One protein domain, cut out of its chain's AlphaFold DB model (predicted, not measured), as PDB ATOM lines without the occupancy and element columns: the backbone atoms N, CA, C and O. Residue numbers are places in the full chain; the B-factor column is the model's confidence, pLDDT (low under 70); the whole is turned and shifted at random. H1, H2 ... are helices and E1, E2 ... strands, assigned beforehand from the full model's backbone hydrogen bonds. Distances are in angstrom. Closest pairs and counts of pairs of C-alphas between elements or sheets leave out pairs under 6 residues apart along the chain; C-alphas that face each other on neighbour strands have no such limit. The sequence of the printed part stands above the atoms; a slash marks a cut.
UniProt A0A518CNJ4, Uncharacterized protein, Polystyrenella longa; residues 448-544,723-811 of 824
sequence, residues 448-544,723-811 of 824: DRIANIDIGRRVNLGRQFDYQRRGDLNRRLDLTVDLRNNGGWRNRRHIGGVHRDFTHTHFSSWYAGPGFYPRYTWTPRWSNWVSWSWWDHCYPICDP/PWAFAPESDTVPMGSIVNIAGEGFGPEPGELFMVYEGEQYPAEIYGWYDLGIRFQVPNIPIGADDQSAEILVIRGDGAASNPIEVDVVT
ATOM      1  N   ASP A 448       8.628  16.880 102.741       72.19
ATOM      2  CA  ASP A 448       9.028  15.810 103.653       72.19
ATOM      3  C   ASP A 448       8.267  14.505 103.370       72.19
ATOM      4  O   ASP A 448       8.863  13.427 103.447       72.19
ATOM      5  N   ARG A 449       6.985  14.569 102.977       80.19
ATOM      6  CA  ARG A 449       6.206  13.382 102.578       80.19
ATOM      7  C   ARG A 449       6.858  12.661 101.397       80.19
ATOM      8  O   ARG A 449       7.156  11.473 101.497       80.19
ATOM      9  N   ILE A 450       7.116  13.373 100.299       82.75
ATOM     10  CA  ILE A 450       7.645  12.765  99.065       82.75
ATOM     11  C   ILE A 450       9.146  12.466  99.185       82.75
ATOM     12  O   ILE A 450       9.627  11.477  98.642       82.75
ATOM     13  N   ALA A 451       9.911  13.263  99.934       85.69
ATOM     14  CA  ALA A 451      11.341  13.029 100.130       85.69
ATOM     15  C   ALA A 451      11.646  11.733 100.905       85.69
ATOM     16  O   ALA A 451      12.728  11.171 100.737       85.69
ATOM     17  N   ASN A 452      10.704  11.245 101.724       87.62
ATOM     18  CA  ASN A 452      10.881  10.049 102.552       87.62
ATOM     19  C   ASN A 452      10.400   8.729 101.916       87.62
ATOM     20  O   ASN A 452      10.758   7.669 102.435       87.62
ATOM     21  N   ILE A 453       9.654   8.755 100.804       89.31
ATOM     22  CA  ILE A 453       9.291   7.533 100.054       89.31
ATOM     23  C   ILE A 453      10.457   7.040  99.182       89.31
ATOM     24  O   ILE A 453      11.450   7.745  98.999       89.31
ATOM     25  N   ASP A 454      10.380   5.818  98.652       90.25
ATOM     26  CA  ASP A 454      11.510   5.152  97.979       90.25
ATOM     27  C   ASP A 454      12.097   5.954  96.812       90.25
ATOM     28  O   ASP A 454      13.317   6.123  96.740       90.25
ATOM     29  N   ILE A 455      11.255   6.523  95.946       88.81
ATOM     30  CA  ILE A 455      11.693   7.401  94.857       88.81
ATOM     31  C   ILE A 455      12.383   8.669  95.374       88.81
ATOM     32  O   ILE A 455      13.464   9.016  94.894       88.81
ATOM     33  N   GLY A 456      11.822   9.316  96.399       89.88
ATOM     34  CA  GLY A 456      12.387  10.525  96.995       89.88
ATOM     35  C   GLY A 456      13.740  10.276  97.653       89.88
ATOM     36  O   GLY A 456      14.681  11.048  97.457       89.88
ATOM     37  N   ARG A 457      13.882   9.143  98.348       91.31
ATOM     38  CA  ARG A 457      15.150   8.696  98.934       91.31
ATOM     39  C   ARG A 457      16.170   8.319  97.860       91.31
ATOM     40  O   ARG A 457      17.332   8.697  97.992       91.31
ATOM     41  N   ARG A 458      15.749   7.654  96.773       90.12
ATOM     42  CA  ARG A 458      16.616   7.302  95.632       90.12
ATOM     43  C   ARG A 458      17.228   8.532  94.964       90.12
ATOM     44  O   ARG A 458      18.424   8.519  94.692       90.12
ATOM     45  N   VAL A 459      16.437   9.573  94.698       87.44
ATOM     46  CA  VAL A 459      16.933  10.798  94.034       87.44
ATOM     47  C   VAL A 459      17.439  11.863  95.014       87.44
ATOM     48  O   VAL A 459      17.859  12.935  94.587       87.44
ATOM     49  N   ASN A 460      17.433  11.585  96.324       90.00
ATOM     50  CA  ASN A 460      17.792  12.531  97.388       90.00
ATOM     51  C   ASN A 460      16.985  13.847  97.304       90.00
ATOM     52  O   ASN A 460      17.523  14.954  97.350       90.00
ATOM     53  N   LEU A 461      15.670  13.701  97.135       89.12
ATOM     54  CA  LEU A 461      14.727  14.747  96.738       89.12
ATOM     55  C   LEU A 461      14.701  15.954  97.691       89.12
ATOM     56  O   LEU A 461      14.656  17.093  97.235       89.12
ATOM     57  N   GLY A 462      14.833  15.734  99.004       86.81
ATOM     58  CA  GLY A 462      14.962  16.829  99.974       86.81
ATOM     59  C   GLY A 462      16.193  17.707  99.710       86.81
ATOM     60  O   GLY A 462      16.091  18.932  99.673       86.81
ATOM     61  N   ARG A 463      17.348  17.090  99.409       87.12
ATOM     62  CA  ARG A 463      18.574  17.815  99.032       87.12
ATOM     63  C   ARG A 463      18.447  18.493  97.664       87.12
ATOM     64  O   ARG A 463      19.071  19.531  97.456       87.12
ATOM     65  N   GLN A 464      17.643  17.945  96.749       88.88
ATOM     66  CA  GLN A 464      17.328  18.612  95.482       88.88
ATOM     67  C   GLN A 464      16.568  19.919  95.720       88.88
ATOM     68  O   GLN A 464      17.043  20.970  95.296       88.88
ATOM     69  N   PHE A 465      15.464  19.892  96.472       83.00
ATOM     70  CA  PHE A 465      14.685  21.099  96.770       83.00
ATOM     71  C   PHE A 465      15.451  22.120  97.627       83.00
ATOM     72  O   PHE A 465      15.314  23.328  97.422       83.00
ATOM     73  N   ASP A 466      16.333  21.672  98.524       80.12
ATOM     74  CA  ASP A 466      17.248  22.549  99.267       80.12
ATOM     75  C   ASP A 466      18.279  23.268  98.391       80.12
ATOM     76  O   ASP A 466      18.750  24.342  98.778       80.12
ATOM     77  N   TYR A 467      18.638  22.706  97.235       80.88
ATOM     78  CA  TYR A 467      19.491  23.371  96.252       80.88
ATOM     79  C   TYR A 467      18.706  24.122  95.181       80.88
ATOM     80  O   TYR A 467      19.177  25.171  94.765       80.88
ATOM     81  N   GLN A 468      17.503  23.687  94.803       76.94
ATOM     82  CA  GLN A 468      16.623  24.446  93.909       76.94
ATOM     83  C   GLN A 468      16.237  25.795  94.541       76.94
ATOM     84  O   GLN A 468      16.355  26.835  93.897       76.94
ATOM     85  N   ARG A 469      15.934  25.809  95.851       70.69
ATOM     86  CA  ARG A 469      15.773  27.041  96.653       70.69
ATOM     87  C   ARG A 469      17.024  27.928  96.705       70.69
ATOM     88  O   ARG A 469      16.914  29.111  97.004       70.69
ATOM     89  N   ARG A 470      18.204  27.374  96.408       69.69
ATOM     90  CA  ARG A 470      19.489  28.091  96.335       69.69
ATOM     91  C   ARG A 470      20.005  28.237  94.896       69.69
ATOM     92  O   ARG A 470      21.154  28.624  94.717       69.69
ATOM     93  N   GLY A 471      19.200  27.923  93.881       71.00
ATOM     94  CA  GLY A 471      19.610  27.893  92.476       71.00
ATOM     95  C   GLY A 471      20.709  26.873  92.131       71.00
ATOM     96  O   GLY A 471      21.556  26.496  92.944       71.00
ATOM     97  N   ASP A 472      20.738  26.473  90.863       73.38
ATOM     98  CA  ASP A 472      21.715  25.551  90.274       73.38
ATOM     99  C   ASP A 472      21.780  24.170  90.933       73.38
ATOM    100  O   ASP A 472      22.871  23.662  91.227       73.38
ATOM    101  N   LEU A 473      20.630  23.518  91.094       84.44
ATOM    102  CA  LEU A 473      20.536  22.101  91.467       84.44
ATOM    103  C   LEU A 473      21.526  21.258  90.636       84.44
ATOM    104  O   LEU A 473      22.327  20.506  91.195       84.44
ATOM    105  N   ASN A 474      21.565  21.490  89.318       81.44
ATOM    106  CA  ASN A 474      22.430  20.783  88.361       81.44
ATOM    107  C   ASN A 474      23.933  20.868  88.691       81.44
ATOM    108  O   ASN A 474      24.671  19.906  88.473       81.44
ATOM    109  N   ARG A 475      24.390  22.012  89.225       83.81
ATOM    110  CA  ARG A 475      25.794  22.272  89.594       83.81
ATOM    111  C   ARG A 475      26.089  21.870  91.036       83.81
ATOM    112  O   ARG A 475      27.163  21.350  91.312       83.81
ATOM    113  N   ARG A 476      25.155  22.108  91.964       83.50
ATOM    114  CA  ARG A 476      25.317  21.805  93.399       83.50
ATOM    115  C   ARG A 476      25.235  20.299  93.709       83.50
ATOM    116  O   ARG A 476      25.707  19.879  94.767       83.50
ATOM    117  N   LEU A 477      24.677  19.499  92.794       86.19
ATOM    118  CA  LEU A 477      24.650  18.027  92.846       86.19
ATOM    119  C   LEU A 477      25.550  17.334  91.810       86.19
ATOM    120  O   LEU A 477      25.657  16.115  91.853       86.19
ATOM    121  N   ASP A 478      26.184  18.087  90.908       84.12
ATOM    122  CA  ASP A 478      27.025  17.585  89.806       84.12
ATOM    123  C   ASP A 478      26.348  16.563  88.860       84.12
ATOM    124  O   ASP A 478      26.995  15.730  88.224       84.12
ATOM    125  N   LEU A 479      25.023  16.668  88.688       81.94
ATOM    126  CA  LEU A 479      24.231  15.784  87.811       81.94
ATOM    127  C   LEU A 479      24.716  15.803  86.348       81.94
ATOM    128  O   LEU A 479      24.490  14.867  85.582       81.94
ATOM    129  N   THR A 480      25.434  16.862  85.961       75.69
ATOM    130  CA  THR A 480      26.056  16.993  84.639       75.69
ATOM    131  C   THR A 480      27.121  15.925  84.371       75.69
ATOM    132  O   THR A 480      27.286  15.507  83.223       75.69
ATOM    133  N   VAL A 481      27.822  15.445  85.406       73.81
ATOM    134  CA  VAL A 481      28.829  14.381  85.287       73.81
ATOM    135  C   VAL A 481      28.161  13.016  85.138       73.81
ATOM    136  O   VAL A 481      28.558  12.248  84.261       73.81
ATOM    137  N   ASP A 482      27.088  12.738  85.881       68.69
ATOM    138  CA  ASP A 482      26.297  11.516  85.685       68.69
ATOM    139  C   ASP A 482      25.625  11.475  84.305       68.69
ATOM    140  O   ASP A 482      25.634  10.437  83.639       68.69
ATOM    141  N   LEU A 483      25.130  12.613  83.814       69.38
ATOM    142  CA  LEU A 483      24.598  12.757  82.457       69.38
ATOM    143  C   LEU A 483      25.672  12.545  81.371       69.38
ATOM    144  O   LEU A 483      25.369  11.930  80.351       69.38
ATOM    145  N   ARG A 484      26.924  12.974  81.593       70.50
ATOM    146  CA  ARG A 484      28.060  12.706  80.681       70.50
ATOM    147  C   ARG A 484      28.510  11.244  80.691       70.50
ATOM    148  O   ARG A 484      28.827  10.704  79.635       70.50
ATOM    149  N   ASN A 485      28.560  10.619  81.866       67.31
ATOM    150  CA  ASN A 485      29.094   9.266  82.039       67.31
ATOM    151  C   ASN A 485      28.065   8.185  81.675       67.31
ATOM    152  O   ASN A 485      28.371   7.238  80.950       67.31
ATOM    153  N   ASN A 486      26.837   8.341  82.172       58.38
ATOM    154  CA  ASN A 486      25.783   7.323  82.158       58.38
ATOM    155  C   ASN A 486      24.595   7.703  81.250       58.38
ATOM    156  O   ASN A 486      23.701   6.886  81.021       58.38
ATOM    157  N   GLY A 487      24.557   8.944  80.760       52.66
ATOM    158  CA  GLY A 487      23.430   9.513  80.028       52.66
ATOM    159  C   GLY A 487      23.573   9.543  78.505       52.66
ATOM    160  O   GLY A 487      24.522   9.024  77.915       52.66
ATOM    161  N   GLY A 488      22.580  10.163  77.864       54.94
ATOM    162  CA  GLY A 488      22.486  10.294  76.415       54.94
ATOM    163  C   GLY A 488      21.986   9.032  75.699       54.94
ATOM    164  O   GLY A 488      22.211   7.898  76.131       54.94
ATOM    165  N   TRP A 489      21.365   9.249  74.538       52.72
ATOM    166  CA  TRP A 489      20.717   8.269  73.653       52.72
ATOM    167  C   TRP A 489      21.469   6.948  73.384       52.72
ATOM    168  O   TRP A 489      20.854   5.952  73.014       52.72
ATOM    169  N   ARG A 490      22.800   6.914  73.534       51.91
ATOM    170  CA  ARG A 490      23.620   5.710  73.295       51.91
ATOM    171  C   ARG A 490      23.823   4.827  74.527       51.91
ATOM    172  O   ARG A 490      24.030   3.629  74.357       51.91
ATOM    173  N   ASN A 491      23.780   5.405  75.729       54.66
ATOM    174  CA  ASN A 491      24.149   4.716  76.970       54.66
ATOM    175  C   ASN A 491      22.932   4.451  77.872       54.66
ATOM    176  O   ASN A 491      22.936   3.490  78.643       54.66
ATOM    177  N   ARG A 492      21.859   5.245  77.739       58.16
ATOM    178  CA  ARG A 492      20.606   5.017  78.467       58.16
ATOM    179  C   ARG A 492      19.826   3.825  77.913       58.16
ATOM    180  O   ARG A 492      19.322   3.852  76.793       58.16
ATOM    181  N   ARG A 493      19.583   2.835  78.777       51.19
ATOM    182  CA  ARG A 493      18.298   2.116  78.752       51.19
ATOM    183  C   ARG A 493      17.212   3.145  79.084       51.19
ATOM    184  O   ARG A 493      17.452   3.983  79.950       51.19
ATOM    185  N   HIS A 494      16.059   3.113  78.417       54.72
ATOM    186  CA  HIS A 494      14.934   3.974  78.805       54.72
ATOM    187  C   HIS A 494      14.573   3.661  80.265       54.72
ATOM    188  O   HIS A 494      14.407   2.489  80.605       54.72
ATOM    189  N   ILE A 495      14.594   4.682  81.129       59.19
ATOM    190  CA  ILE A 495      14.523   4.492  82.585       59.19
ATOM    191  C   ILE A 495      13.054   4.434  83.018       59.19
ATOM    192  O   ILE A 495      12.647   3.473  83.666       59.19
ATOM    193  N   GLY A 496      12.239   5.395  82.568       63.22
ATOM    194  CA  GLY A 496      10.785   5.267  82.539       63.22
ATOM    195  C   GLY A 496      10.299   4.369  81.396       63.22
ATOM    196  O   GLY A 496      10.998   4.152  80.400       63.22
ATOM    197  N   GLY A 497       9.067   3.867  81.517       80.75
ATOM    198  CA  GLY A 497       8.397   3.162  80.426       80.75
ATOM    199  C   GLY A 497       8.043   4.141  79.309       80.75
ATOM    200  O   GLY A 497       7.247   5.046  79.522       80.75
ATOM    201  N   VAL A 498       8.635   3.987  78.125       88.62
ATOM    202  CA  VAL A 498       8.340   4.826  76.952       88.62
ATOM    203  C   VAL A 498       7.472   4.030  75.982       88.62
ATOM    204  O   VAL A 498       7.854   2.927  75.582       88.62
ATOM    205  N   HIS A 499       6.326   4.589  75.588       91.19
ATOM    206  CA  HIS A 499       5.386   3.924  74.690       91.19
ATOM    207  C   HIS A 499       6.038   3.616  73.337       91.19
ATOM    208  O   HIS A 499       6.727   4.453  72.749       91.19
ATOM    209  N   ARG A 500       5.778   2.418  72.801       87.31
ATOM    210  CA  ARG A 500       6.432   1.885  71.588       87.31
ATOM    211  C   ARG A 500       6.365   2.810  70.361       87.31
ATOM    212  O   ARG A 500       7.254   2.768  69.520       87.31
ATOM    213  N   ASP A 501       5.312   3.625  70.255       86.12
ATOM    214  CA  ASP A 501       5.066   4.533  69.129       86.12
ATOM    215  C   ASP A 501       5.666   5.945  69.343       86.12
ATOM    216  O   ASP A 501       5.455   6.835  68.520       86.12
ATOM    217  N   PHE A 502       6.454   6.165  70.406       87.75
ATOM    218  CA  PHE A 502       7.167   7.428  70.666       87.75
ATOM    219  C   PHE A 502       8.028   7.865  69.467       87.75
ATOM    220  O   PHE A 502       8.007   9.023  69.059       87.75
ATOM    221  N   THR A 503       8.728   6.931  68.820       86.25
ATOM    222  CA  THR A 503       9.551   7.207  67.627       86.25
ATOM    223  C   THR A 503       8.735   7.470  66.353       86.25
ATOM    224  O   THR A 503       9.300   7.922  65.360       86.25
ATOM    225  N   HIS A 504       7.416   7.237  66.373       87.19
ATOM    226  CA  HIS A 504       6.486   7.664  65.322       87.19
ATOM    227  C   HIS A 504       5.922   9.073  65.586       87.19
ATOM    228  O   HIS A 504       5.612   9.797  64.639       87.19
ATOM    229  N   THR A 505       5.804   9.484  66.856       88.94
ATOM    230  CA  THR A 505       5.320  10.819  67.259       88.94
ATOM    231  C   THR A 505       6.428  11.869  67.392       88.94
ATOM    232  O   THR A 505       6.117  13.055  67.482       88.94
ATOM    233  N   HIS A 506       7.700  11.464  67.355       92.44
ATOM    234  CA  HIS A 506       8.880  12.333  67.438       92.44
ATOM    235  C   HIS A 506       9.768  12.175  66.191       92.44
ATOM    236  O   HIS A 506       9.621  11.244  65.399       92.44
ATOM    237  N   PHE A 507      10.703  13.097  65.996       91.56
ATOM    238  CA  PHE A 507      11.739  13.046  64.964       91.56
ATOM    239  C   PHE A 507      13.077  13.509  65.544       91.56
ATOM    240  O   PHE A 507      13.113  14.134  66.602       91.56
ATOM    241  N   SER A 508      14.188  13.207  64.868       88.00
ATOM    242  CA  SER A 508      15.493  13.702  65.309       88.00
ATOM    243  C   SER A 508      15.736  15.129  64.813       88.00
ATOM    244  O   SER A 508      15.689  15.382  63.607       88.00
ATOM    245  N   SER A 509      16.020  16.040  65.742       88.44
ATOM    246  CA  SER A 509      16.495  17.404  65.480       88.44
ATOM    247  C   SER A 509      17.908  17.577  66.035       88.44
ATOM    248  O   SER A 509      18.352  16.772  66.850       88.44
ATOM    249  N   TRP A 510      18.606  18.640  65.630       88.81
ATOM    250  CA  TRP A 510      19.692  19.198  66.440       88.81
ATOM    251  C   TRP A 510      19.139  19.694  67.793       88.81
ATOM    252  O   TRP A 510      17.937  19.929  67.933       88.81
ATOM    253  N   TYR A 511      20.026  19.902  68.764       90.50
ATOM    254  CA  TYR A 511      19.723  20.481  70.072       90.50
ATOM    255  C   TYR A 511      20.753  21.571  70.415       90.50
ATOM    256  O   TYR A 511      21.955  21.354  70.268       90.50
ATOM    257  N   ALA A 512      20.278  22.751  70.829       90.25
ATOM    258  CA  ALA A 512      21.091  23.956  71.067       90.25
ATOM    259  C   ALA A 512      21.466  24.192  72.546       90.25
ATOM    260  O   ALA A 512      21.983  25.254  72.900       90.25
ATOM    261  N   GLY A 513      21.158  23.221  73.408       88.50
ATOM    262  CA  GLY A 513      21.447  23.272  74.836       88.50
ATOM    263  C   GLY A 513      22.811  22.679  75.216       88.50
ATOM    264  O   GLY A 513      23.674  22.477  74.357       88.50
ATOM    265  N   PRO A 514      23.017  22.384  76.512       88.00
ATOM    266  CA  PRO A 514      24.325  22.011  77.043       88.00
ATOM    267  C   PRO A 514      24.905  20.743  76.408       88.00
ATOM    268  O   PRO A 514      24.209  19.740  76.237       88.00
ATOM    269  N   GLY A 515      26.217  20.745  76.156       86.44
ATOM    270  CA  GLY A 515      26.932  19.711  75.392       86.44
ATOM    271  C   GLY A 515      27.132  18.377  76.115       86.44
ATOM    272  O   GLY A 515      27.867  17.519  75.636       86.44
ATOM    273  N   PHE A 516      26.512  18.211  77.283       83.00
ATOM    274  CA  PHE A 516      26.352  16.920  77.948       83.00
ATOM    275  C   PHE A 516      25.075  16.174  77.528       83.00
ATOM    276  O   PHE A 516      24.983  14.968  77.742       83.00
ATOM    277  N   TYR A 517      24.124  16.851  76.880       84.00
ATOM    278  CA  TYR A 517      23.093  16.187  76.086       84.00
ATOM    279  C   TYR A 517      23.634  15.852  74.687       84.00
ATOM    280  O   TYR A 517      24.554  16.521  74.201       84.00
ATOM    281  N   PRO A 518      23.079  14.844  73.990       80.75
ATOM    282  CA  PRO A 518      23.426  14.601  72.597       80.75
ATOM    283  C   PRO A 518      23.157  15.827  71.715       80.75
ATOM    284  O   PRO A 518      22.118  16.469  71.827       80.75
ATOM    285  N   ARG A 519      24.056  16.103  70.760       81.56
ATOM    286  CA  ARG A 519      23.883  17.174  69.753       81.56
ATOM    287  C   ARG A 519      22.606  17.022  68.914       81.56
ATOM    288  O   ARG A 519      22.134  18.006  68.354       81.56
ATOM    289  N   TYR A 520      22.083  15.802  68.805       86.00
ATOM    290  CA  TYR A 520      20.818  15.503  68.147       86.00
ATOM    291  C   TYR A 520      19.936  14.680  69.090       86.00
ATOM    292  O   TYR A 520      20.379  13.643  69.585       86.00
ATOM    293  N   THR A 521      18.708  15.136  69.325       86.00
ATOM    294  CA  THR A 521      17.761  14.588  70.312       86.00
ATOM    295  C   THR A 521      16.410  14.290  69.658       86.00
ATOM    296  O   THR A 521      16.264  14.443  68.441       86.00
ATOM    297  N   TRP A 522      15.427  13.828  70.438       87.00
ATOM    298  CA  TRP A 522      14.056  13.647  69.962       87.00
ATOM    299  C   TRP A 522      13.238  14.917  70.178       87.00
ATOM    300  O   TRP A 522      13.061  15.374  71.302       87.00
ATOM    301  N   THR A 523      12.696  15.455  69.091       90.38
ATOM    302  CA  THR A 523      11.734  16.560  69.096       90.38
ATOM    303  C   THR A 523      10.360  16.001  68.726       90.38
ATOM    304  O   THR A 523      10.261  15.254  67.749       90.38
ATOM    305  N   PRO A 524       9.287  16.301  69.475       92.88
ATOM    306  CA  PRO A 524       7.946  15.847  69.125       92.88
ATOM    307  C   PRO A 524       7.458  16.504  67.828       92.88
ATOM    308  O   PRO A 524       7.852  17.616  67.495       92.88
ATOM    309  N   ARG A 525       6.568  15.837  67.088       93.38
ATOM    310  CA  ARG A 525       5.862  16.449  65.949       93.38
ATOM    311  C   ARG A 525       4.879  17.503  66.443       93.38
ATOM    312  O   ARG A 525       4.081  17.222  67.346       93.38
ATOM    313  N   TRP A 526       4.873  18.677  65.813       91.19
ATOM    314  CA  TRP A 526       3.990  19.767  66.210       91.19
ATOM    315  C   TRP A 526       2.526  19.342  66.103       91.19
ATOM    316  O   TRP A 526       2.002  19.034  65.032       91.19
ATOM    317  N   SER A 527       1.865  19.324  67.249       87.62
ATOM    318  CA  SER A 527       0.515  18.812  67.449       87.62
ATOM    319  C   SER A 527      -0.071  19.451  68.708       87.62
ATOM    320  O   SER A 527       0.659  20.108  69.446       87.62
ATOM    321  N   ASN A 528      -1.372  19.283  68.959       84.25
ATOM    322  CA  ASN A 528      -2.087  20.050  69.988       84.25
ATOM    323  C   ASN A 528      -1.408  20.012  71.371       84.25
ATOM    324  O   ASN A 528      -1.254  21.064  71.986       84.25
ATOM    325  N   TRP A 529      -0.938  18.836  71.813       86.31
ATOM    326  CA  TRP A 529      -0.242  18.679  73.099       86.31
ATOM    327  C   TRP A 529       1.099  19.421  73.151       86.31
ATOM    328  O   TRP A 529       1.431  20.020  74.166       86.31
ATOM    329  N   VAL A 530       1.834  19.435  72.033       87.38
ATOM    330  CA  VAL A 530       3.069  20.209  71.886       87.38
ATOM    331  C   VAL A 530       2.721  21.690  71.993       87.38
ATOM    332  O   VAL A 530       3.162  22.344  72.925       87.38
ATOM    333  N   SER A 531       1.852  22.216  71.124       81.38
ATOM    334  CA  SER A 531       1.477  23.641  71.160       81.38
ATOM    335  C   SER A 531       0.919  24.109  72.506       81.38
ATOM    336  O   SER A 531       1.133  25.260  72.872       81.38
ATOM    337  N   TRP A 532       0.232  23.227  73.240       76.06
ATOM    338  CA  TRP A 532      -0.230  23.497  74.597       76.06
ATOM    339  C   TRP A 532       0.950  23.666  75.563       76.06
ATOM    340  O   TRP A 532       1.008  24.676  76.245       76.06
ATOM    341  N   SER A 533       1.947  22.775  75.556       76.44
ATOM    342  CA  SER A 533       3.154  22.915  76.388       76.44
ATOM    343  C   SER A 533       4.139  24.015  75.931       76.44
ATOM    344  O   SER A 533       4.999  24.403  76.717       76.44
ATOM    345  N   TRP A 534       4.059  24.532  74.694       72.19
ATOM    346  CA  TRP A 534       4.972  25.588  74.204       72.19
ATOM    347  C   TRP A 534       4.660  26.992  74.747       72.19
ATOM    348  O   TRP A 534       5.597  27.753  74.982       72.19
ATOM    349  N   TRP A 535       3.380  27.334  74.949       60.59
ATOM    350  CA  TRP A 535       2.916  28.629  75.486       60.59
ATOM    351  C   TRP A 535       3.636  29.882  74.921       60.59
ATOM    352  O   TRP A 535       3.916  30.830  75.656       60.59
ATOM    353  N   ASP A 536       3.932  29.920  73.614       39.12
ATOM    354  CA  ASP A 536       4.838  30.920  73.003       39.12
ATOM    355  C   ASP A 536       4.459  32.399  73.241       39.12
ATOM    356  O   ASP A 536       5.309  33.283  73.117       39.12
ATOM    357  N   HIS A 537       3.206  32.681  73.613       39.34
ATOM    358  CA  HIS A 537       2.742  33.990  74.080       39.34
ATOM    359  C   HIS A 537       2.008  33.884  75.430       39.34
ATOM    360  O   HIS A 537       0.798  34.107  75.513       39.34
ATOM    361  N   CYS A 538       2.740  33.588  76.507       36.28
ATOM    362  CA  CYS A 538       2.265  33.809  77.877       36.28
ATOM    363  C   CYS A 538       2.033  35.305  78.159       36.28
ATOM    364  O   CYS A 538       2.875  35.980  78.747       36.28
ATOM    365  N   TYR A 539       0.859  35.824  77.791       30.72
ATOM    366  CA  TYR A 539       0.306  37.030  78.415       30.72
ATOM    367  C   TYR A 539       0.156  36.778  79.931       30.72
ATOM    368  O   TYR A 539      -0.257  35.678  80.303       30.72
ATOM    369  N   PRO A 540       0.375  37.758  80.835       30.83
ATOM    370  CA  PRO A 540       0.500  37.493  82.281       30.83
ATOM    371  C   PRO A 540      -0.805  36.996  82.926       30.83
ATOM    372  O   PRO A 540      -0.813  36.466  84.033       30.83
ATOM    373  N   ILE A 541      -1.905  37.202  82.199       30.23
ATOM    374  CA  ILE A 541      -3.294  36.837  82.487       30.23
ATOM    375  C   ILE A 541      -3.542  35.331  82.308       30.23
ATOM    376  O   ILE A 541      -4.429  34.769  82.941       30.23
ATOM    377  N   CYS A 542      -2.787  34.703  81.405       32.06
ATOM    378  CA  CYS A 542      -2.975  33.327  80.947       32.06
ATOM    379  C   CYS A 542      -1.688  32.502  81.084       32.06
ATOM    380  O   CYS A 542      -1.569  31.459  80.453       32.06
ATOM    381  N   ASP A 543      -0.723  32.974  81.878       38.41
ATOM    382  CA  ASP A 543       0.514  32.256  82.165       38.41
ATOM    383  C   ASP A 543       0.299  31.315  83.370       38.41
ATOM    384  O   ASP A 543       0.217  31.799  84.505       38.41
ATOM    385  N   PRO A 544       0.181  29.984  83.181       38.66
ATOM    386  CA  PRO A 544      -0.063  29.049  84.281       38.66
ATOM    387  C   PRO A 544       1.154  28.890  85.203       38.66
ATOM    388  O   PRO A 544       1.044  28.294  86.273       38.66
ATOM    389  N   PRO A 723      14.458  21.533  86.793       88.12
ATOM    390  CA  PRO A 723      13.132  21.108  86.345       88.12
ATOM    391  C   PRO A 723      12.006  21.706  87.192       88.12
ATOM    392  O   PRO A 723      12.035  21.632  88.422       88.12
ATOM    393  N   TRP A 724      10.976  22.237  86.537       86.38
ATOM    394  CA  TRP A 724       9.768  22.713  87.204       86.38
ATOM    395  C   TRP A 724       8.529  22.358  86.383       86.38
ATOM    396  O   TRP A 724       8.479  22.598  85.180       86.38
ATOM    397  N   ALA A 725       7.521  21.787  87.033       84.94
ATOM    398  CA  ALA A 725       6.247  21.412  86.439       84.94
ATOM    399  C   ALA A 725       5.170  22.417  86.886       84.94
ATOM    400  O   ALA A 725       5.029  22.692  88.079       84.94
ATOM    401  N   PHE A 726       4.435  23.002  85.939       76.88
ATOM    402  CA  PHE A 726       3.484  24.086  86.211       76.88
ATOM    403  C   PHE A 726       2.085  23.555  86.515       76.88
ATOM    404  O   PHE A 726       1.560  23.805  87.595       76.88
ATOM    405  N   ALA A 727       1.498  22.834  85.559       67.06
ATOM    406  CA  ALA A 727       0.138  22.314  85.633       67.06
ATOM    407  C   ALA A 727      -0.055  21.132  84.660       67.06
ATOM    408  O   ALA A 727       0.612  21.086  83.614       67.06
ATOM    409  N   PRO A 728      -0.967  20.193  84.966       74.69
ATOM    410  CA  PRO A 728      -1.551  19.294  83.979       74.69
ATOM    411  C   PRO A 728      -2.514  20.051  83.041       74.69
ATOM    412  O   PRO A 728      -2.840  21.217  83.254       74.69
ATOM    413  N   GLU A 729      -3.025  19.370  82.016       72.50
ATOM    414  CA  GLU A 729      -4.141  19.861  81.184       72.50
ATOM    415  C   GLU A 729      -5.490  19.901  81.939       72.50
ATOM    416  O   GLU A 729      -6.405  20.616  81.534       72.50
ATOM    417  N   SER A 730      -5.610  19.153  83.040       75.75
ATOM    418  CA  SER A 730      -6.786  19.088  83.913       75.75
ATOM    419  C   SER A 730      -6.356  18.710  85.329       75.75
ATOM    420  O   SER A 730      -5.586  17.764  85.488       75.75
ATOM    421  N   ASP A 731      -6.875  19.409  86.342       78.69
ATOM    422  CA  ASP A 731      -6.614  19.106  87.760       78.69
ATOM    423  C   ASP A 731      -7.177  17.728  88.160       78.69
ATOM    424  O   ASP A 731      -6.620  17.050  89.021       78.69
ATOM    425  N   THR A 732      -8.245  17.281  87.488       84.62
ATOM    426  CA  THR A 732      -8.821  15.935  87.626       84.62
ATOM    427  C   THR A 732      -8.349  15.033  86.481       84.62
ATOM    428  O   THR A 732      -8.525  15.380  85.307       84.62
ATOM    429  N   VAL A 733      -7.779  13.866  86.795       89.00
ATOM    430  CA  VAL A 733      -7.127  12.954  85.838       89.00
ATOM    431  C   VAL A 733      -7.696  11.523  85.919       89.00
ATOM    432  O   VAL A 733      -7.466  10.804  86.891       89.00
ATOM    433  N   PRO A 734      -8.446  11.048  84.905       90.25
ATOM    434  CA  PRO A 734      -8.976   9.685  84.926       90.25
ATOM    435  C   PRO A 734      -7.909   8.608  84.719       90.25
ATOM    436  O   PRO A 734      -7.011   8.768  83.886       90.25
ATOM    437  N   MET A 735      -8.046   7.471  85.404       91.00
ATOM    438  CA  MET A 735      -7.159   6.319  85.207       91.00
ATOM    439  C   MET A 735      -7.134   5.834  83.752       91.00
ATOM    440  O   MET A 735      -8.150   5.826  83.054       91.00
ATOM    441  N   GLY A 736      -5.948   5.449  83.273       90.69
ATOM    442  CA  GLY A 736      -5.725   5.006  81.895       90.69
ATOM    443  C   GLY A 736      -5.861   6.099  80.825       90.69
ATOM    444  O   GLY A 736      -5.614   5.812  79.650       90.69
ATOM    445  N   SER A 737      -6.227   7.336  81.181       91.81
ATOM    446  CA  SER A 737      -6.287   8.458  80.236       91.81
ATOM    447  C   SER A 737      -4.889   8.957  79.851       91.81
ATOM    448  O   SER A 737      -3.904   8.684  80.538       91.81
ATOM    449  N   ILE A 738      -4.794   9.681  78.730       92.50
ATOM    450  CA  ILE A 738      -3.557  10.348  78.309       92.50
ATOM    451  C   ILE A 738      -3.622  11.811  78.743       92.50
ATOM    452  O   ILE A 738      -4.474  12.547  78.249       92.50
ATOM    453  N   VAL A 739      -2.697  12.226  79.606       90.00
ATOM    454  CA  VAL A 739      -2.619  13.576  80.181       90.00
ATOM    455  C   VAL A 739      -1.332  14.264  79.722       90.00
ATOM    456  O   VAL A 739      -0.300  13.621  79.503       90.00
ATOM    457  N   ASN A 740      -1.400  15.583  79.561       89.81
ATOM    458  CA  ASN A 740      -0.261  16.444  79.256       89.81
ATOM    459  C   ASN A 740       0.127  17.266  80.499       89.81
ATOM    460  O   ASN A 740      -0.749  17.675  81.258       89.81
ATOM    461  N   ILE A 741       1.424  17.520  80.693       86.38
ATOM    462  CA  ILE A 741       1.996  18.391  81.736       86.38
ATOM    463  C   ILE A 741       2.853  19.457  81.062       86.38
ATOM    464  O   ILE A 741       3.705  19.124  80.234       86.38
ATOM    465  N   ALA A 742       2.648  20.723  81.418       84.31
ATOM    466  CA  ALA A 742       3.495  21.833  80.995       84.31
ATOM    467  C   ALA A 742       4.516  22.158  82.093       84.31
ATOM    468  O   ALA A 742       4.209  22.085  83.284       84.31
ATOM    469  N   GLY A 743       5.727  22.530  81.695       83.81
ATOM    470  CA  GLY A 743       6.833  22.816  82.601       83.81
ATOM    471  C   GLY A 743       7.996  23.503  81.896       83.81
ATOM    472  O   GLY A 743       7.869  24.001  80.778       83.81
ATOM    473  N   GLU A 744       9.145  23.513  82.554       87.44
ATOM    474  CA  GLU A 744      10.428  23.885  81.967       87.44
ATOM    475  C   GLU A 744      11.556  23.044  82.565       87.44
ATOM    476  O   GLU A 744      11.431  22.463  83.645       87.44
ATOM    477  N   GLY A 745      12.675  22.950  81.846       89.50
ATOM    478  CA  GLY A 745      13.841  22.212  82.319       89.50
ATOM    479  C   GLY A 745      13.657  20.694  82.376       89.50
ATOM    480  O   GLY A 745      14.516  20.033  82.951       89.50
ATOM    481  N   PHE A 746      12.618  20.108  81.766       90.88
ATOM    482  CA  PHE A 746      12.460  18.643  81.677       90.88
ATOM    483  C   PHE A 746      13.529  17.970  80.797       90.88
ATOM    484  O   PHE A 746      13.718  16.757  80.867       90.88
ATOM    485  N   GLY A 747      14.261  18.746  79.997       89.88
ATOM    486  CA  GLY A 747      15.310  18.266  79.102       89.88
ATOM    487  C   GLY A 747      14.793  17.515  77.861       89.88
ATOM    488  O   GLY A 747      13.613  17.176  77.763       89.88
ATOM    489  N   PRO A 748      15.687  17.194  76.912       87.75
ATOM    490  CA  PRO A 748      15.329  16.683  75.588       87.75
ATOM    491  C   PRO A 748      15.294  15.145  75.484       87.75
ATOM    492  O   PRO A 748      15.248  14.600  74.381       87.75
ATOM    493  N   GLU A 749      15.383  14.426  76.607       82.75
ATOM    494  CA  GLU A 749      15.346  12.958  76.659       82.75
ATOM    495  C   GLU A 749      14.385  12.474  77.755       82.75
ATOM    496  O   GLU A 749      14.498  12.960  78.884       82.75
ATOM    497  N   PRO A 750      13.515  11.478  77.474       87.62
ATOM    498  CA  PRO A 750      12.685  10.831  78.487       87.62
ATOM    499  C   PRO A 750      13.480  10.370  79.711       87.62
ATOM    500  O   PRO A 750      14.403   9.556  79.601       87.62
ATOM    501  N   GLY A 751      13.096  10.886  80.876       88.75
ATOM    502  CA  GLY A 751      13.565  10.416  82.174       88.75
ATOM    503  C   GLY A 751      12.610   9.385  82.765       88.75
ATOM    504  O   GLY A 751      12.405   8.310  82.197       88.75
ATOM    505  N   GLU A 752      12.024   9.724  83.908       91.25
ATOM    506  CA  GLU A 752      11.023   8.939  84.626       91.25
ATOM    507  C   GLU A 752       9.844   9.842  85.026       91.25
ATOM    508  O   GLU A 752      10.021  11.035  85.285       91.25
ATOM    509  N   LEU A 753       8.637   9.279  85.100       94.06
ATOM    510  CA  LEU A 753       7.450   9.966  85.606       94.06
ATOM    511  C   LEU A 753       6.677   9.006  86.509       94.06
ATOM    512  O   LEU A 753       6.398   7.869  86.124       94.06
ATOM    513  N   PHE A 754       6.349   9.474  87.709       94.06
ATOM    514  CA  PHE A 754       5.602   8.721  88.709       94.06
ATOM    515  C   PHE A 754       4.353   9.490  89.121       94.06
ATOM    516  O   PHE A 754       4.387  10.713  89.249       94.06
ATOM    517  N   MET A 755       3.278   8.762  89.400       93.75
ATOM    518  CA  MET A 755       2.215   9.245  90.275       93.75
ATOM    519  C   MET A 755       2.411   8.644  91.664       93.75
ATOM    520  O   MET A 755       2.682   7.451  91.799       93.75
ATOM    521  N   VAL A 756       2.308   9.479  92.690       92.75
ATOM    522  CA  VAL A 756       2.479   9.125  94.098       92.75
ATOM    523  C   VAL A 756       1.116   9.190  94.774       92.75
ATOM    524  O   VAL A 756       0.493  10.250  94.805       92.75
ATOM    525  N   TYR A 757       0.657   8.069  95.324       92.00
ATOM    526  CA  TYR A 757      -0.636   7.951  96.001       92.00
ATOM    527  C   TYR A 757      -0.467   7.148  97.294       92.00
ATOM    528  O   TYR A 757       0.206   6.124  97.293       92.00
ATOM    529  N   GLU A 758      -0.994   7.656  98.413       88.81
ATOM    530  CA  GLU A 758      -0.793   7.123  99.782       88.81
ATOM    531  C   GLU A 758       0.680   6.892 100.218       88.81
ATOM    532  O   GLU A 758       0.945   6.359 101.292       88.81
ATOM    533  N   GLY A 759       1.654   7.373  99.434       86.00
ATOM    534  CA  GLY A 759       3.092   7.144  99.626       86.00
ATOM    535  C   GLY A 759       3.672   6.019  98.756       86.00
ATOM    536  O   GLY A 759       4.891   5.901  98.652       86.00
ATOM    537  N   GLU A 760       2.818   5.247  98.083       90.94
ATOM    538  CA  GLU A 760       3.202   4.299  97.038       90.94
ATOM    539  C   GLU A 760       3.456   5.012  95.700       90.94
ATOM    540  O   GLU A 760       2.951   6.108  95.442       90.94
ATOM    541  N   GLN A 761       4.264   4.385  94.841       91.88
ATOM    542  CA  GLN A 761       4.789   4.982  93.608       91.88
ATOM    543  C   GLN A 761       4.400   4.184  92.356       91.88
ATOM    544  O   GLN A 761       4.835   3.052  92.144       91.88
ATOM    545  N   TYR A 762       3.627   4.818  91.476       94.06
ATOM    546  CA  TYR A 762       3.063   4.221  90.270       94.06
ATOM    547  C   TYR A 762       3.779   4.790  89.033       94.06
ATOM    548  O   TYR A 762       3.580   5.964  88.706       94.06
ATOM    549  N   PRO A 763       4.649   4.017  88.352       93.75
ATOM    550  CA  PRO A 763       5.341   4.486  87.156       93.75
ATOM    551  C   PRO A 763       4.358   4.649  85.993       93.75
ATOM    552  O   PRO A 763       3.558   3.755  85.715       93.75
ATOM    553  N   ALA A 764       4.440   5.779  85.298       94.38
ATOM    554  CA  ALA A 764       3.618   6.080  84.131       94.38
ATOM    555  C   ALA A 764       4.288   5.657  82.811       94.38
ATOM    556  O   ALA A 764       5.517   5.612  82.712       94.38
ATOM    557  N   GLU A 765       3.483   5.419  81.770       94.69
ATOM    558  CA  GLU A 765       3.994   5.253  80.403       94.69
ATOM    559  C   GLU A 765       4.080   6.615  79.690       94.69
ATOM    560  O   GLU A 765       3.102   7.359  79.618       94.69
ATOM    561  N   ILE A 766       5.250   6.948  79.146       94.25
ATOM    562  CA  ILE A 766       5.554   8.216  78.473       94.25
ATOM    563  C   ILE A 766       5.225   8.097  76.977       94.25
ATOM    564  O   ILE A 766       5.851   7.333  76.244       94.25
ATOM    565  N   TYR A 767       4.271   8.903  76.512       94.19
ATOM    566  CA  TYR A 767       3.832   9.012  75.113       94.19
ATOM    567  C   TYR A 767       4.501  10.176  74.364       94.19
ATOM    568  O   TYR A 767       4.543  10.172  73.129       94.19
ATOM    569  N   GLY A 768       5.038  11.162  75.087       93.19
ATOM    570  CA  GLY A 768       5.863  12.229  74.526       93.19
ATOM    571  C   GLY A 768       6.623  13.032  75.573       93.19
ATOM    572  O   GLY A 768       6.222  13.080  76.732       93.19
ATOM    573  N   TRP A 769       7.751  13.617  75.167       93.25
ATOM    574  CA  TRP A 769       8.671  14.325  76.063       93.25
ATOM    575  C   TRP A 769       9.509  15.351  75.294       93.25
ATOM    576  O   TRP A 769      10.041  15.033  74.231       93.25
ATOM    577  N   TYR A 770       9.669  16.548  75.857       91.62
ATOM    578  CA  TYR A 770      10.696  17.535  75.504       91.62
ATOM    579  C   TYR A 770      10.849  18.570  76.636       91.62
ATOM    580  O   TYR A 770      10.131  18.506  77.633       91.62
ATOM    581  N   ASP A 771      11.744  19.549  76.456       91.19
ATOM    582  CA  ASP A 771      12.165  20.529  77.473       91.19
ATOM    583  C   ASP A 771      11.028  21.215  78.268       91.19
ATOM    584  O   ASP A 771      11.232  21.545  79.439       91.19
ATOM    585  N   LEU A 772       9.854  21.425  77.649       89.38
ATOM    586  CA  LEU A 772       8.708  22.149  78.228       89.38
ATOM    587  C   LEU A 772       7.455  21.295  78.475       89.38
ATOM    588  O   LEU A 772       6.461  21.797  79.005       89.38
ATOM    589  N   GLY A 773       7.438  20.035  78.039       90.50
ATOM    590  CA  GLY A 773       6.192  19.276  77.980       90.50
ATOM    591  C   GLY A 773       6.362  17.770  78.004       90.50
ATOM    592  O   GLY A 773       7.178  17.205  77.274       90.50
ATOM    593  N   ILE A 774       5.533  17.117  78.815       93.19
ATOM    594  CA  ILE A 774       5.472  15.660  78.921       93.19
ATOM    595  C   ILE A 774       4.034  15.210  78.710       93.19
ATOM    596  O   ILE A 774       3.095  15.792  79.249       93.19
ATOM    597  N   ARG A 775       3.872  14.142  77.935       93.69
ATOM    598  CA  ARG A 775       2.602  13.478  77.670       93.69
ATOM    599  C   ARG A 775       2.701  12.037  78.135       93.69
ATOM    600  O   ARG A 775       3.589  11.315  77.684       93.69
ATOM    601  N   PHE A 776       1.804  11.613  79.014       94.56
ATOM    602  CA  PHE A 776       1.881  10.316  79.689       94.56
ATOM    603  C   PHE A 776       0.506   9.654  79.812       94.56
ATOM    604  O   PHE A 776      -0.519  10.322  79.685       94.56
ATOM    605  N   GLN A 777       0.484   8.344  80.055       94.88
ATOM    606  CA  GLN A 777      -0.721   7.630  80.468       94.88
ATOM    607  C   GLN A 777      -0.803   7.562  81.994       94.88
ATOM    608  O   GLN A 777       0.143   7.109  82.643       94.88
ATOM    609  N   VAL A 778      -1.945   7.968  82.549       94.31
ATOM    610  CA  VAL A 778      -2.264   7.821  83.976       94.31
ATOM    611  C   VAL A 778      -2.255   6.325  84.325       94.31
ATOM    612  O   VAL A 778      -3.044   5.575  83.741       94.31
ATOM    613  N   PRO A 779      -1.374   5.854  85.229       94.00
ATOM    614  CA  PRO A 779      -1.300   4.442  85.589       94.00
ATOM    615  C   PRO A 779      -2.563   3.981  86.332       94.00
ATOM    616  O   PRO A 779      -3.319   4.789  86.869       94.00
ATOM    617  N   ASN A 780      -2.773   2.665  86.411       90.62
ATOM    618  CA  ASN A 780      -3.791   2.105  87.300       90.62
ATOM    619  C   ASN A 780      -3.313   2.204  88.757       90.62
ATOM    620  O   ASN A 780      -2.394   1.490  89.162       90.62
ATOM    621  N   ILE A 781      -3.964   3.069  89.530       90.31
ATOM    622  CA  ILE A 781      -3.761   3.284  90.966       90.31
ATOM    623  C   ILE A 781      -4.944   2.624  91.709       90.31
ATOM    624  O   ILE A 781      -6.080   2.733  91.251       90.31
ATOM    625  N   PRO A 782      -4.745   1.914  92.835       88.94
ATOM    626  CA  PRO A 782      -5.816   1.213  93.551       88.94
ATOM    627  C   PRO A 782      -6.675   2.165  94.414       88.94
ATOM    628  O   PRO A 782      -6.813   1.964  95.619       88.94
ATOM    629  N   ILE A 783      -7.236   3.209  93.799       84.94
ATOM    630  CA  ILE A 783      -8.098   4.208  94.451       84.94
ATOM    631  C   ILE A 783      -9.513   3.676  94.748       84.94
ATOM    632  O   ILE A 783      -9.967   2.685  94.169       84.94
ATOM    633  N   GLY A 784     -10.209   4.353  95.667       80.94
ATOM    634  CA  GLY A 784     -11.613   4.100  96.003       80.94
ATOM    635  C   GLY A 784     -12.605   4.583  94.935       80.94
ATOM    636  O   GLY A 784     -12.221   4.992  93.846       80.94
ATOM    637  N   ALA A 785     -13.903   4.530  95.248       74.06
ATOM    638  CA  ALA A 785     -14.957   4.992  94.336       74.06
ATOM    639  C   ALA A 785     -15.058   6.527  94.237       74.06
ATOM    640  O   ALA A 785     -15.537   7.031  93.225       74.06
ATOM    641  N   ASP A 786     -14.618   7.240  95.276       79.88
ATOM    642  CA  ASP A 786     -14.554   8.702  95.337       79.88
ATOM    643  C   ASP A 786     -13.207   9.215  94.792       79.88
ATOM    644  O   ASP A 786     -12.188   8.539  94.948       79.88
ATOM    645  N   ASP A 787     -13.190  10.421  94.221       83.62
ATOM    646  CA  ASP A 787     -11.998  11.114  93.705       83.62
ATOM    647  C   ASP A 787     -10.872  11.202  94.764       83.62
ATOM    648  O   ASP A 787     -11.135  11.507  95.931       83.62
ATOM    649  N   GLN A 788      -9.614  10.942  94.377       89.44
ATOM    650  CA  GLN A 788      -8.475  10.886  95.310       89.44
ATOM    651  C   GLN A 788      -7.286  11.765  94.901       89.44
ATOM    652  O   GLN A 788      -6.733  11.592  93.816       89.44
ATOM    653  N   SER A 789      -6.799  12.613  95.815       89.88
ATOM    654  CA  SER A 789      -5.566  13.394  95.619       89.88
ATOM    655  C   SER A 789      -4.326  12.488  95.513       89.88
ATOM    656  O   SER A 789      -4.014  11.699  96.412       89.88
ATOM    657  N   ALA A 790      -3.592  12.643  94.412       91.44
ATOM    658  CA  ALA A 790      -2.278  12.066  94.153       91.44
ATOM    659  C   ALA A 790      -1.297  13.161  93.698       91.44
ATOM    660  O   ALA A 790      -1.696  14.253  93.301       91.44
ATOM    661  N   GLU A 791       0.005  12.877  93.729       91.25
ATOM    662  CA  GLU A 791       1.047  13.817  93.297       91.25
ATOM    663  C   GLU A 791       1.806  13.280  92.079       91.25
ATOM    664  O   GLU A 791       2.360  12.184  92.118       91.25
ATOM    665  N   ILE A 792       1.872  14.053  90.995       91.81
ATOM    666  CA  ILE A 792       2.730  13.745  89.849       91.81
ATOM    667  C   ILE A 792       4.144  14.258  90.135       91.81
ATOM    668  O   ILE A 792       4.327  15.437  90.441       91.81
ATOM    669  N   LEU A 793       5.144  13.385  89.988       92.88
ATOM    670  CA  LEU A 793       6.565  13.703  90.108       92.88
ATOM    671  C   LEU A 793       7.289  13.379  88.794       92.88
ATOM    672  O   LEU A 793       7.300  12.230  88.344       92.88
ATOM    673  N   VAL A 794       7.932  14.389  88.205       93.50
ATOM    674  CA  VAL A 794       8.799  14.238  87.030       93.50
ATOM    675  C   VAL A 794      10.250  14.158  87.486       93.50
ATOM    676  O   VAL A 794      10.700  14.966  88.296       93.50
ATOM    677  N   ILE A 795      11.006  13.214  86.930       91.94
ATOM    678  CA  ILE A 795      12.457  13.126  87.094       91.94
ATOM    679  C   ILE A 795      13.081  13.141  85.703       91.94
ATOM    680  O   ILE A 795      12.868  12.238  84.895       91.94
ATOM    681  N   ARG A 796      13.861  14.178  85.405       89.69
ATOM    682  CA  ARG A 796      14.675  14.266  84.190       89.69
ATOM    683  C   ARG A 796      15.712  13.145  84.183       89.69
ATOM    684  O   ARG A 796      16.151  12.687  85.233       89.69
ATOM    685  N   GLY A 797      16.131  12.692  83.002       82.00
ATOM    686  CA  GLY A 797      17.002  11.515  82.880       82.00
ATOM    687  C   GLY A 797      18.359  11.604  83.601       82.00
ATOM    688  O   GLY A 797      19.006  10.573  83.787       82.00
ATOM    689  N   ASP A 798      18.820  12.801  83.981       81.06
ATOM    690  CA  ASP A 798      20.015  13.049  84.809       81.06
ATOM    691  C   ASP A 798      19.757  12.981  86.325       81.06
ATOM    692  O   ASP A 798      20.654  13.250  87.117       81.06
ATOM    693  N   GLY A 799      18.543  12.609  86.734       86.31
ATOM    694  CA  GLY A 799      18.125  12.505  88.127       86.31
ATOM    695  C   GLY A 799      17.547  13.796  88.708       86.31
ATOM    696  O   GLY A 799      17.059  13.752  89.835       86.31
ATOM    697  N   ALA A 800      17.558  14.918  87.978       89.06
ATOM    698  CA  ALA A 800      16.972  16.170  88.452       89.06
ATOM    699  C   ALA A 800      15.438  16.050  88.533       89.06
ATOM    700  O   ALA A 800      14.784  15.732  87.539       89.06
ATOM    701  N   ALA A 801      14.860  16.301  89.703       91.31
ATOM    702  CA  ALA A 801      13.425  16.194  89.947       91.31
ATOM    703  C   ALA A 801      12.709  17.545  89.800       91.31
ATOM    704  O   ALA A 801      13.281  18.594  90.092       91.31
ATOM    705  N   SER A 802      11.443  17.511  89.380       89.69
ATOM    706  CA  SER A 802      10.541  18.660  89.464       89.69
ATOM    707  C   SER A 802       9.976  18.824  90.875       89.69
ATOM    708  O   SER A 802      10.000  17.900  91.691       89.69
ATOM    709  N   ASN A 803       9.346  19.970  91.136       84.62
ATOM    710  CA  ASN A 803       8.290  20.035  92.142       84.62
ATOM    711  C   ASN A 803       7.200  18.976  91.856       84.62
ATOM    712  O   ASN A 803       6.952  18.656  90.687       84.62
ATOM    713  N   PRO A 804       6.506  18.468  92.885       86.75
ATOM    714  CA  PRO A 804       5.269  17.728  92.676       86.75
ATOM    715  C   PRO A 804       4.157  18.651  92.155       86.75
ATOM    716  O   PRO A 804       4.149  19.852  92.456       86.75
ATOM    717  N   ILE A 805       3.186  18.080  91.439       84.25
ATOM    718  CA  ILE A 805       1.867  18.693  91.212       84.25
ATOM    719  C   ILE A 805       0.792  17.778  91.801       84.25
ATOM    720  O   ILE A 805       0.799  16.581  91.529       84.25
ATOM    721  N   GLU A 806      -0.121  18.332  92.594       86.12
ATOM    722  CA  GLU A 806      -1.286  17.623  93.138       86.12
ATOM    723  C   GLU A 806      -2.413  17.557  92.093       86.12
ATOM    724  O   GLU A 806      -2.675  18.553  91.422       86.12
ATOM    725  N   VAL A 807      -3.048  16.390  91.948       87.44
ATOM    726  CA  VAL A 807      -4.146  16.112  91.005       87.44
ATOM    727  C   VAL A 807      -5.155  15.136  91.612       87.44
ATOM    728  O   VAL A 807      -4.766  14.227  92.347       87.44
ATOM    729  N   ASP A 808      -6.430  15.271  91.261       90.44
ATOM    730  CA  ASP A 808      -7.495  14.361  91.693       90.44
ATOM    731  C   ASP A 808      -7.650  13.202  90.695       90.44
ATOM    732  O   ASP A 808      -8.009  13.396  89.533       90.44
ATOM    733  N   VAL A 809      -7.369  11.973  91.126       91.19
ATOM    734  CA  VAL A 809      -7.456  10.762  90.297       91.19
ATOM    735  C   VAL A 809      -8.845  10.143  90.414       91.19
ATOM    736  O   VAL A 809      -9.354   9.970  91.523       91.19
ATOM    737  N   VAL A 810      -9.440   9.765  89.277       90.44
ATOM    738  CA  VAL A 810     -10.805   9.201  89.215       90.44
ATOM    739  C   VAL A 810     -10.858   7.844  88.506       90.44
ATOM    740  O   VAL A 810     -10.083   7.571  87.582       90.44
ATOM    741  N   THR A 811     -11.760   6.971  88.965       81.19
ATOM    742  CA  THR A 811     -11.769   5.530  88.637       81.19
ATOM    743  C   THR A 811     -12.173   5.195  87.212       81.19
ATOM    744  O   THR A 811     -11.598   4.282  86.621       81.19
TER     745      THR A 811
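AT A GLANCE: This is residues 448 to 544 and 723 to 811 of the 824 residues of an uncharacterized protein of Polystyrenella longa (UniProt A0A518CNJ4). Two strongly twisted sheets, E4 E11 E10 E6 E7 and E3 E5 E9 E8, lie face to face as a sandwich. H7 packs on the smaller sheet's outward face, the hairpin E1 and E2 lies by its edge strand E8, and short helices H1 to H5 wind in a string past the larger sheet; residues 536 to 542 stick out. The 186 printed residues, with seven named helices and eleven named strands, run H1 to H6, E1, E2, H7, E3 to E11. The larger sheet is mixed, the smaller antiparallel; the class is mixed, helices and strands. The whole is compact, radius of gyration of the C-alphas 16.0 A, spanning 48 by 37 by 36 A.

HOW THE PARTS SIT: The largest sheet runs E4 (732 to 734), E11 (805 to 810), E10 (788 to 795), E6 (752 to 757), E7 (760 to 763). E4 and E11 are parallel, N 733 to O 808 2.8 A; the hairpin E10 and E11 has N 807 to O 790 at 2.9 A. The other sheet runs E3 (724 to 728), E5 (738 to 744), E9 (773 to 777), E8 (765 to 770), antiparallel; N 741 and O 774 of E5 and E9 are 2.8 A apart. The facing parts are 9.5 A centre to centre, strands at 44 degrees. E7 runs on into E8 at 69 degrees. H7 (528 to 534) is on the smaller sheet, height 8.4 A, along E9 at 15 degrees on the local plane; its closest C-alpha pair to E5 is Ser 533 and Ala 742, 4.7 A. In the hairpin E1 (506 to 510) and E2 (520 to 524), N 507 and O 523 are 2.8 A apart; C-alphas Thr 523 and Tyr 770 of E8 are closest, 6.6 A. H6 (502 to 505) only grazes that sheet. H2 (454 to 459) is on the larger sheet, height 7.9 A, over none of its strands. H1 (448 to 452) touches H3 (461 to 468), C-alphas 451 and 461 at 5.1 A; H3 and H4 (473 to 476) touch only at the corner. H1, H2, H3, H5 (479 to 486) and H7 have every O i to N i+4 pair within hydrogen-bond range; H4 and H6 are too short for one, each with its one O i to N i+3 pair within range.

IN THESE COORDINATES: H1 begins at C-alpha 448 (9.028, 15.810, 103.653); E11 ends at C-alpha 810 (-10.805, 9.201, 89.215). E10 is 22.6 A long, E5 19.8 A, E6 16.3 A, H3 and H5 10.3 A each.

THE WHOLE: The C-alphas farthest apart, Gly 515 and Ala 785, are 48.3 A apart. Residues 545 to 722 are not printed; C-alphas 544 and 723 stand 15.5 A apart. H5 to H6 is the long link. Mean pLDDT of the printed part is 81.9; residues 485 to 496 and 535 to 544, among others, are under 70.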